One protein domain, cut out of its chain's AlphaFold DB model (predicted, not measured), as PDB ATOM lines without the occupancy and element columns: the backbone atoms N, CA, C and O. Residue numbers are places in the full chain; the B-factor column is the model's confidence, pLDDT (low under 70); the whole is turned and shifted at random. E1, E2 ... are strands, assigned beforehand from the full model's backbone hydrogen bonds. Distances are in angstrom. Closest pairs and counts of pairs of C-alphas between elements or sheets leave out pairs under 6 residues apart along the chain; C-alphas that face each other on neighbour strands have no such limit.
ATOM      1  N   ILE A 224     -30.180  37.155  29.803       83.94
ATOM      2  CA  ILE A 224     -30.887  37.588  28.590       83.94
ATOM      3  C   ILE A 224     -30.892  39.104  28.524       83.94
ATOM      4  O   ILE A 224     -31.320  39.754  29.469       83.94
ATOM      5  N   GLY A 225     -30.467  39.650  27.385       84.12
ATOM      6  CA  GLY A 225     -30.532  41.075  27.084       84.12
ATOM      7  C   GLY A 225     -31.562  41.383  26.000       84.12
ATOM      8  O   GLY A 225     -31.606  40.719  24.965       84.12
ATOM      9  N   LYS A 226     -32.363  42.431  26.197       82.56
ATOM     10  CA  LYS A 226     -33.205  43.036  25.164       82.56
ATOM     11  C   LYS A 226     -32.815  44.493  24.991       82.56
ATOM     12  O   LYS A 226     -32.948  45.291  25.913       82.56
ATOM     13  N   ILE A 227     -32.400  44.843  23.779       86.56
ATOM     14  CA  ILE A 227     -32.090  46.218  23.392       86.56
ATOM     15  C   ILE A 227     -33.209  46.735  22.499       86.56
ATOM     16  O   ILE A 227     -33.614  46.074  21.542       86.56
ATOM     17  N   GLY A 228     -33.707  47.936  22.772       84.56
ATOM     18  CA  GLY A 228     -34.594  48.604  21.829       84.56
ATOM     19  C   GLY A 228     -34.769  50.084  22.102       84.56
ATOM     20  O   GLY A 228     -34.669  50.532  23.240       84.56
ATOM     21  N   LYS A 229     -35.091  50.840  21.049       86.12
ATOM     22  CA  LYS A 229     -35.585  52.208  21.207       86.12
ATOM     23  C   LYS A 229     -36.981  52.169  21.829       86.12
ATOM     24  O   LYS A 229     -37.827  51.362  21.424       86.12
ATOM     25  N   ARG A 230     -37.208  52.988  22.849       86.69
ATOM     26  CA  ARG A 230     -38.467  53.076  23.595       86.69
ATOM     27  C   ARG A 230     -38.844  54.534  23.792       86.69
ATOM     28  O   ARG A 230     -37.978  55.385  23.964       86.69
ATOM     29  N   LYS A 231     -40.152  54.786  23.786       86.88
ATOM     30  CA  LYS A 231     -40.751  56.070  24.144       86.88
ATOM     31  C   LYS A 231     -41.416  55.923  25.503       86.88
ATOM     32  O   LYS A 231     -42.222  55.011  25.677       86.88
ATOM     33  N   ILE A 232     -41.104  56.807  26.443       80.88
ATOM     34  CA  ILE A 232     -41.888  56.954  27.672       80.88
ATOM     35  C   ILE A 232     -42.884  58.075  27.415       80.88
ATOM     36  O   ILE A 232     -42.502  59.188  27.051       80.88
ATOM     37  N   ILE A 233     -44.166  57.764  27.574       89.88
ATOM     38  CA  ILE A 233     -45.272  58.681  27.309       89.88
ATOM     39  C   ILE A 233     -45.989  58.944  28.628       89.88
ATOM     40  O   ILE A 233     -46.406  58.007  29.305       89.88
ATOM     41  N   LYS A 234     -46.152  60.218  28.985       89.06
ATOM     42  CA  LYS A 234     -46.942  60.648  30.141       89.06
ATOM     43  C   LYS A 234     -48.029  61.596  29.657       89.06
ATOM     44  O   LYS A 234     -47.731  62.595  29.008       89.06
ATOM     45  N   SER A 235     -49.285  61.258  29.947       92.56
ATOM     46  CA  SER A 235     -50.460  62.038  29.529       92.56
ATOM     47  C   SER A 235     -50.482  62.342  28.021       92.56
ATOM     48  O   SER A 235     -50.709  63.474  27.610       92.56
ATOM     49  N   GLY A 236     -50.168  61.345  27.186       89.50
ATOM     50  CA  GLY A 236     -50.143  61.481  25.722       89.50
ATOM     51  C   GLY A 236     -48.914  62.195  25.139       89.50
ATOM     52  O   GLY A 236     -48.711  62.144  23.930       89.50
ATOM     53  N   LYS A 237     -48.049  62.803  25.962       89.50
ATOM     54  CA  LYS A 237     -46.805  63.446  25.517       89.50
ATOM     55  C   LYS A 237     -45.615  62.505  25.679       89.50
ATOM     56  O   LYS A 237     -45.430  61.916  26.745       89.50
ATOM     57  N   VAL A 238     -44.779  62.397  24.646       88.62
ATOM     58  CA  VAL A 238     -43.478  61.719  24.745       88.62
ATOM     59  C   VAL A 238     -42.576  62.557  25.651       88.62
ATOM     60  O   VAL A 238     -42.297  63.715  25.348       88.62
ATOM     61  N   ILE A 239     -42.162  61.985  26.779       89.94
ATOM     62  CA  ILE A 239     -41.270  62.631  27.754       89.94
ATOM     63  C   ILE A 239     -39.841  62.086  27.699       89.94
ATOM     64  O   ILE A 239     -38.931  62.719  28.217       89.94
ATOM     65  N   PHE A 240     -39.641  60.935  27.060       83.81
ATOM     66  CA  PHE A 240     -38.327  60.364  26.783       83.81
ATOM     67  C   PHE A 240     -38.412  59.504  25.524       83.81
ATOM     68  O   PHE A 240     -39.391  58.779  25.339       83.81
ATOM     69  N   GLU A 241     -37.387  59.563  24.683       88.62
ATOM     70  CA  GLU A 241     -37.190  58.673  23.543       88.62
ATOM     71  C   GLU A 241     -35.712  58.305  23.471       88.62
ATOM     72  O   GLU A 241     -34.875  59.177  23.263       88.62
ATOM     73  N   GLY A 242     -35.400  57.020  23.636       87.12
ATOM     74  CA  GLY A 242     -34.013  56.571  23.698       87.12
ATOM     75  C   GLY A 242     -33.868  55.056  23.709       87.12
ATOM     76  O   GLY A 242     -34.853  54.308  23.671       87.12
ATOM     77  N   LYS A 243     -32.625  54.586  23.700       90.12
ATOM     78  CA  LYS A 243     -32.252  53.175  23.763       90.12
ATOM     79  C   LYS A 243     -32.372  52.698  25.205       90.12
ATOM     80  O   LYS A 243     -31.758  53.250  26.107       90.12
ATOM     81  N   ILE A 244     -33.135  51.631  25.402       88.06
ATOM     82  CA  ILE A 244     -33.213  50.931  26.679       88.06
ATOM     83  C   ILE A 244     -32.669  49.520  26.470       88.06
ATOM     84  O   ILE A 244     -33.159  48.776  25.611       88.06
ATOM     85  N   LEU A 245     -31.641  49.178  27.240       88.56
ATOM     86  CA  LEU A 245     -31.133  47.826  27.413       88.56
ATOM     87  C   LEU A 245     -31.721  47.275  28.712       88.56
ATOM     88  O   LEU A 245     -31.554  47.864  29.773       88.56
ATOM     89  N   ILE A 246     -32.423  46.152  28.619       87.00
ATOM     90  CA  ILE A 246     -32.891  45.396  29.780       87.00
ATOM     91  C   ILE A 246     -32.137  44.082  29.780       87.00
ATOM     92  O   ILE A 246     -32.231  43.337  28.808       87.00
ATOM     93  N   GLU A 247     -31.419  43.792  30.852       88.88
ATOM     94  CA  GLU A 247     -30.743  42.520  31.046       88.88
ATOM     95  C   GLU A 247     -31.280  41.827  32.287       88.88
ATOM     96  O   GLU A 247     -31.356  42.431  33.349       88.88
ATOM     97  N   VAL A 248     -31.634  40.555  32.166       85.81
ATOM     98  CA  VAL A 248     -32.104  39.731  33.279       85.81
ATOM     99  C   VAL A 248     -31.127  38.584  33.458       85.81
ATOM    100  O   VAL A 248     -30.765  37.923  32.487       85.81
ATOM    101  N   SER A 249     -30.700  38.356  34.694       85.75
ATOM    102  CA  SER A 249     -29.868  37.228  35.119       85.75
ATOM    103  C   SER A 249     -30.481  36.553  36.347       85.75
ATOM    104  O   SER A 249     -31.532  36.962  36.839       85.75
ATOM    105  N   THR A 250     -29.814  35.530  36.876       77.69
ATOM    106  CA  THR A 250     -30.289  34.770  38.043       77.69
ATOM    107  C   THR A 250     -30.500  35.608  39.305       77.69
ATOM    108  O   THR A 250     -31.367  35.259  40.108       77.69
ATOM    109  N   HIS A 251     -29.760  36.704  39.486       80.19
ATOM    110  CA  HIS A 251     -29.826  37.538  40.697       80.19
ATOM    111  C   HIS A 251     -29.990  39.029  40.420       80.19
ATOM    112  O   HIS A 251     -30.243  39.793  41.349       80.19
ATOM    113  N   ILE A 252     -29.813  39.448  39.168       83.94
ATOM    114  CA  ILE A 252     -29.717  40.860  38.811       83.94
ATOM    115  C   ILE A 252     -30.572  41.127  37.580       83.94
ATOM    116  O   ILE A 252     -30.387  40.484  36.544       83.94
ATOM    117  N   THR A 253     -31.447  42.123  37.686       86.69
ATOM    118  CA  THR A 253     -32.068  42.784  36.538       86.69
ATOM    119  C   THR A 253     -31.414  44.146  36.350       86.69
ATOM    120  O   THR A 253     -31.462  44.992  37.240       86.69
ATOM    121  N   THR A 254     -30.800  44.373  35.195       88.50
ATOM    122  CA  THR A 254     -30.210  45.652  34.805       88.50
ATOM    123  C   THR A 254     -31.119  46.367  33.811       88.50
ATOM    124  O   THR A 254     -31.561  45.777  32.830       88.50
ATOM    125  N   ILE A 255     -31.371  47.655  34.039       89.00
ATOM    126  CA  ILE A 255     -31.998  48.558  33.071       89.00
ATOM    127  C   ILE A 255     -31.010  49.681  32.795       89.00
ATOM    128  O   ILE A 255     -30.710  50.468  33.685       89.00
ATOM    129  N   GLU A 256     -30.527  49.772  31.566       87.69
ATOM    130  CA  GLU A 256     -29.648  50.845  31.116       87.69
ATOM    131  C   GLU A 256     -30.365  51.702  30.070       87.69
ATOM    132  O   GLU A 256     -30.953  51.185  29.117       87.69
ATOM    133  N   ILE A 257     -30.338  53.018  30.267       87.69
ATOM    134  CA  ILE A 257     -30.998  54.020  29.432       87.69
ATOM    135  C   ILE A 257     -29.921  54.896  28.792       87.69
ATOM    136  O   ILE A 257     -29.184  55.586  29.496       87.69
ATOM    137  N   ASP A 258     -29.833  54.833  27.461       86.25
ATOM    138  CA  ASP A 258     -28.880  55.555  26.601       86.25
ATOM    139  C   ASP A 258     -27.415  55.496  27.064       86.25
ATOM    140  O   ASP A 258     -26.618  56.357  26.713       86.25
ATOM    141  N   SER A 259     -27.048  54.481  27.855       83.75
ATOM    142  CA  SER A 259     -25.737  54.383  28.511       83.75
ATOM    143  C   SER A 259     -25.386  55.579  29.412       83.75
ATOM    144  O   SER A 259     -24.238  55.736  29.799       83.75
ATOM    145  N   ILE A 260     -26.382  56.389  29.786       84.69
ATOM    146  CA  ILE A 260     -26.268  57.532  30.711       84.69
ATOM    147  C   ILE A 260     -26.672  57.105  32.122       84.69
ATOM    148  O   ILE A 260     -26.182  57.610  33.130       84.69
ATOM    149  N   PHE A 261     -27.621  56.183  32.205       86.50
ATOM    150  CA  PHE A 261     -28.283  55.832  33.446       86.50
ATOM    151  C   PHE A 261     -28.443  54.327  33.529       86.50
ATOM    152  O   PHE A 261     -28.915  53.702  32.581       86.50
ATOM    153  N   ARG A 262     -28.077  53.746  34.670       90.00
ATOM    154  CA  ARG A 262     -28.188  52.312  34.912       90.00
ATOM    155  C   ARG A 262     -28.835  52.048  36.260       90.00
ATOM    156  O   ARG A 262     -28.378  52.534  37.290       90.00
ATOM    157  N   LEU A 263     -29.882  51.239  36.240       90.94
ATOM    158  CA  LEU A 263     -30.489  50.646  37.419       90.94
ATOM    159  C   LEU A 263     -30.098  49.182  37.487       90.94
ATOM    160  O   LEU A 263     -30.225  48.459  36.500       90.94
ATOM    161  N   GLU A 264     -29.680  48.740  38.660       90.81
ATOM    162  CA  GLU A 264     -29.535  47.329  38.979       90.81
ATOM    163  C   GLU A 264     -30.484  46.980  40.112       90.81
ATOM    164  O   GLU A 264     -30.446  47.570  41.191       90.81
ATOM    165  N   ILE A 265     -31.350  46.014  39.853       88.19
ATOM    166  CA  ILE A 265     -32.249  45.429  40.834       88.19
ATOM    167  C   ILE A 265     -31.649  44.078  41.198       88.19
ATOM    168  O   ILE A 265     -31.606  43.174  40.364       88.19
ATOM    169  N   ILE A 266     -31.153  43.969  42.426       85.75
ATOM    170  CA  ILE A 266     -30.495  42.776  42.955       85.75
ATOM    171  C   ILE A 266     -31.455  42.077  43.910       85.75
ATOM    172  O   ILE A 266     -31.895  42.660  44.904       85.75
ATOM    173  N   GLU A 267     -31.750  40.813  43.630       76.62
ATOM    174  CA  GLU A 267     -32.583  39.961  44.473       76.62
ATOM    175  C   GLU A 267     -31.715  38.947  45.220       76.62
ATOM    176  O   GLU A 267     -31.291  37.926  44.672       76.62
ATOM    177  N   ASN A 268     -31.484  39.216  46.504       72.38
ATOM    178  CA  ASN A 268     -30.865  38.273  47.431       72.38
ATOM    179  C   ASN A 268     -31.949  37.758  48.374       72.38
ATOM    180  O   ASN A 268     -32.760  38.547  48.833       72.38
ATOM    181  N   THR A 269     -31.984  36.457  48.669       58.72
ATOM    182  CA  THR A 269     -33.008  35.781  49.502       58.72
ATOM    183  C   THR A 269     -33.692  36.691  50.544       58.72
ATOM    184  O   THR A 269     -33.146  36.932  51.621       58.72
ATOM    185  N   GLY A 270     -34.888  37.201  50.213       59.50
ATOM    186  CA  GLY A 270     -35.735  38.024  51.092       59.50
ATOM    187  C   GLY A 270     -35.471  39.540  51.114       59.50
ATOM    188  O   GLY A 270     -36.153  40.249  51.852       59.50
ATOM    189  N   LYS A 271     -34.517  40.061  50.335       69.50
ATOM    190  CA  LYS A 271     -34.202  41.492  50.211       69.50
ATOM    191  C   LYS A 271     -33.992  41.884  48.749       69.50
ATOM    192  O   LYS A 271     -33.198  41.275  48.038       69.50
ATOM    193  N   VAL A 272     -34.662  42.957  48.341       79.56
ATOM    194  CA  VAL A 272     -34.424  43.618  47.054       79.56
ATOM    195  C   VAL A 272     -33.555  44.841  47.312       79.56
ATOM    196  O   VAL A 272     -33.888  45.677  48.152       79.56
ATOM    197  N   SER A 273     -32.430  44.942  46.614       84.25
ATOM    198  CA  SER A 273     -31.583  46.134  46.614       84.25
ATOM    199  C   SER A 273     -31.647  46.786  45.243       84.25
ATOM    200  O   SER A 273     -31.525  46.106  44.230       84.25
ATOM    201  N   ILE A 274     -31.850  48.101  45.216       87.25
ATOM    202  CA  ILE A 274     -31.844  48.887  43.984       87.25
ATOM    203  C   ILE A 274     -30.607  49.770  44.024       87.25
ATOM    204  O   ILE A 274     -30.478  50.619  44.908       87.25
ATOM    205  N   LEU A 275     -29.703  49.557  43.077       87.19
ATOM    206  CA  LEU A 275     -28.538  50.399  42.863       87.19
ATOM    207  C   LEU A 275     -28.792  51.263  41.634       87.19
ATOM    208  O   LEU A 275     -29.297  50.799  40.612       87.19
ATOM    209  N   CYS A 276     -28.480  52.544  41.769       88.25
ATOM    210  CA  CYS A 276     -28.692  53.540  40.740       88.25
ATOM    211  C   CYS A 276     -27.353  54.183  40.412       88.25
ATOM    212  O   CYS A 276     -26.672  54.697  41.301       88.25
ATOM    213  N   TYR A 277     -26.992  54.147  39.137       88.06
ATOM    214  CA  TYR A 277     -25.743  54.674  38.627       88.06
ATOM    215  C   TYR A 277     -26.050  55.727  37.573       88.06
ATOM    216  O   TYR A 277     -26.737  55.457  36.583       88.06
ATOM    217  N   LEU A 278     -25.496  56.919  37.770       85.38
ATOM    218  CA  LEU A 278     -25.261  57.834  36.668       85.38
ATOM    219  C   LEU A 278     -23.958  57.378  36.010       85.38
ATOM    220  O   LEU A 278     -22.889  57.466  36.614       85.38
ATOM    221  N   LEU A 279     -24.066  56.818  34.812       79.56
ATOM    222  CA  LEU A 279     -22.921  56.452  33.995       79.56
ATOM    223  C   LEU A 279     -22.402  57.767  33.410       79.56
ATOM    224  O   LEU A 279     -22.965  58.306  32.461       79.56
TER     225      LEU A 279
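Overview. This is residues 224 to 279 of the 281 residues of an uncharacterized protein of Staphylococcus aureus subsp. aureus SA40 (UniProt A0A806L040). One twisted sheet of five antiparallel strands forms a single layer with no named helix over either face. The bent end of the E1 and E2 hairpin, residues 230 to 241, reaches past E3 as an arm. The printed part has 56 residues, with five named strands that make a meander, each strand the antiparallel neighbour of the one before, in the order E1 E2 E3 E4 E5 both along the chain and across the sheet; the class is all strand. The whole is loose, with a radius of gyration of the C-alphas of 12.9 A, and elongated, 39 by 22 by 19 A.

Along the chain. E1, residues 224 to 234, begins at C-alpha 224 (-30.887, 37.588, 28.590) and spans 28.1 A. E2, residues 237 to 249, spans 32.7 A. E3 is residues 252 to 257, 16.2 A; E4, 261 to 268, 22.6 A; E5, 271 to 278, 23.0 A, ending at C-alpha 278 (-25.261, 57.834, 36.668).

Arrangement. E1 bends by 67 degrees at residue 229 and E2 by 64 degrees at 242. Within hydrogen-bond range are N 230 and O 242, 2.8 A, for E1 and E2; N 254 and O 247, 2.7 A, for E2 and E3; N 255 and O 263, 2.8 A, for E3 and E4; and N 266 and O 273, 2.8 A, for E4 and E5. Edge strands E1 and E5 are apart.

Size, cuts and confidence. The C-alphas of Lys 237 and Thr 269, the two farthest apart, are 39.1 A apart. The printed part has no cut, and its four links are tight. Residues 269 to 271 have pLDDT under 70.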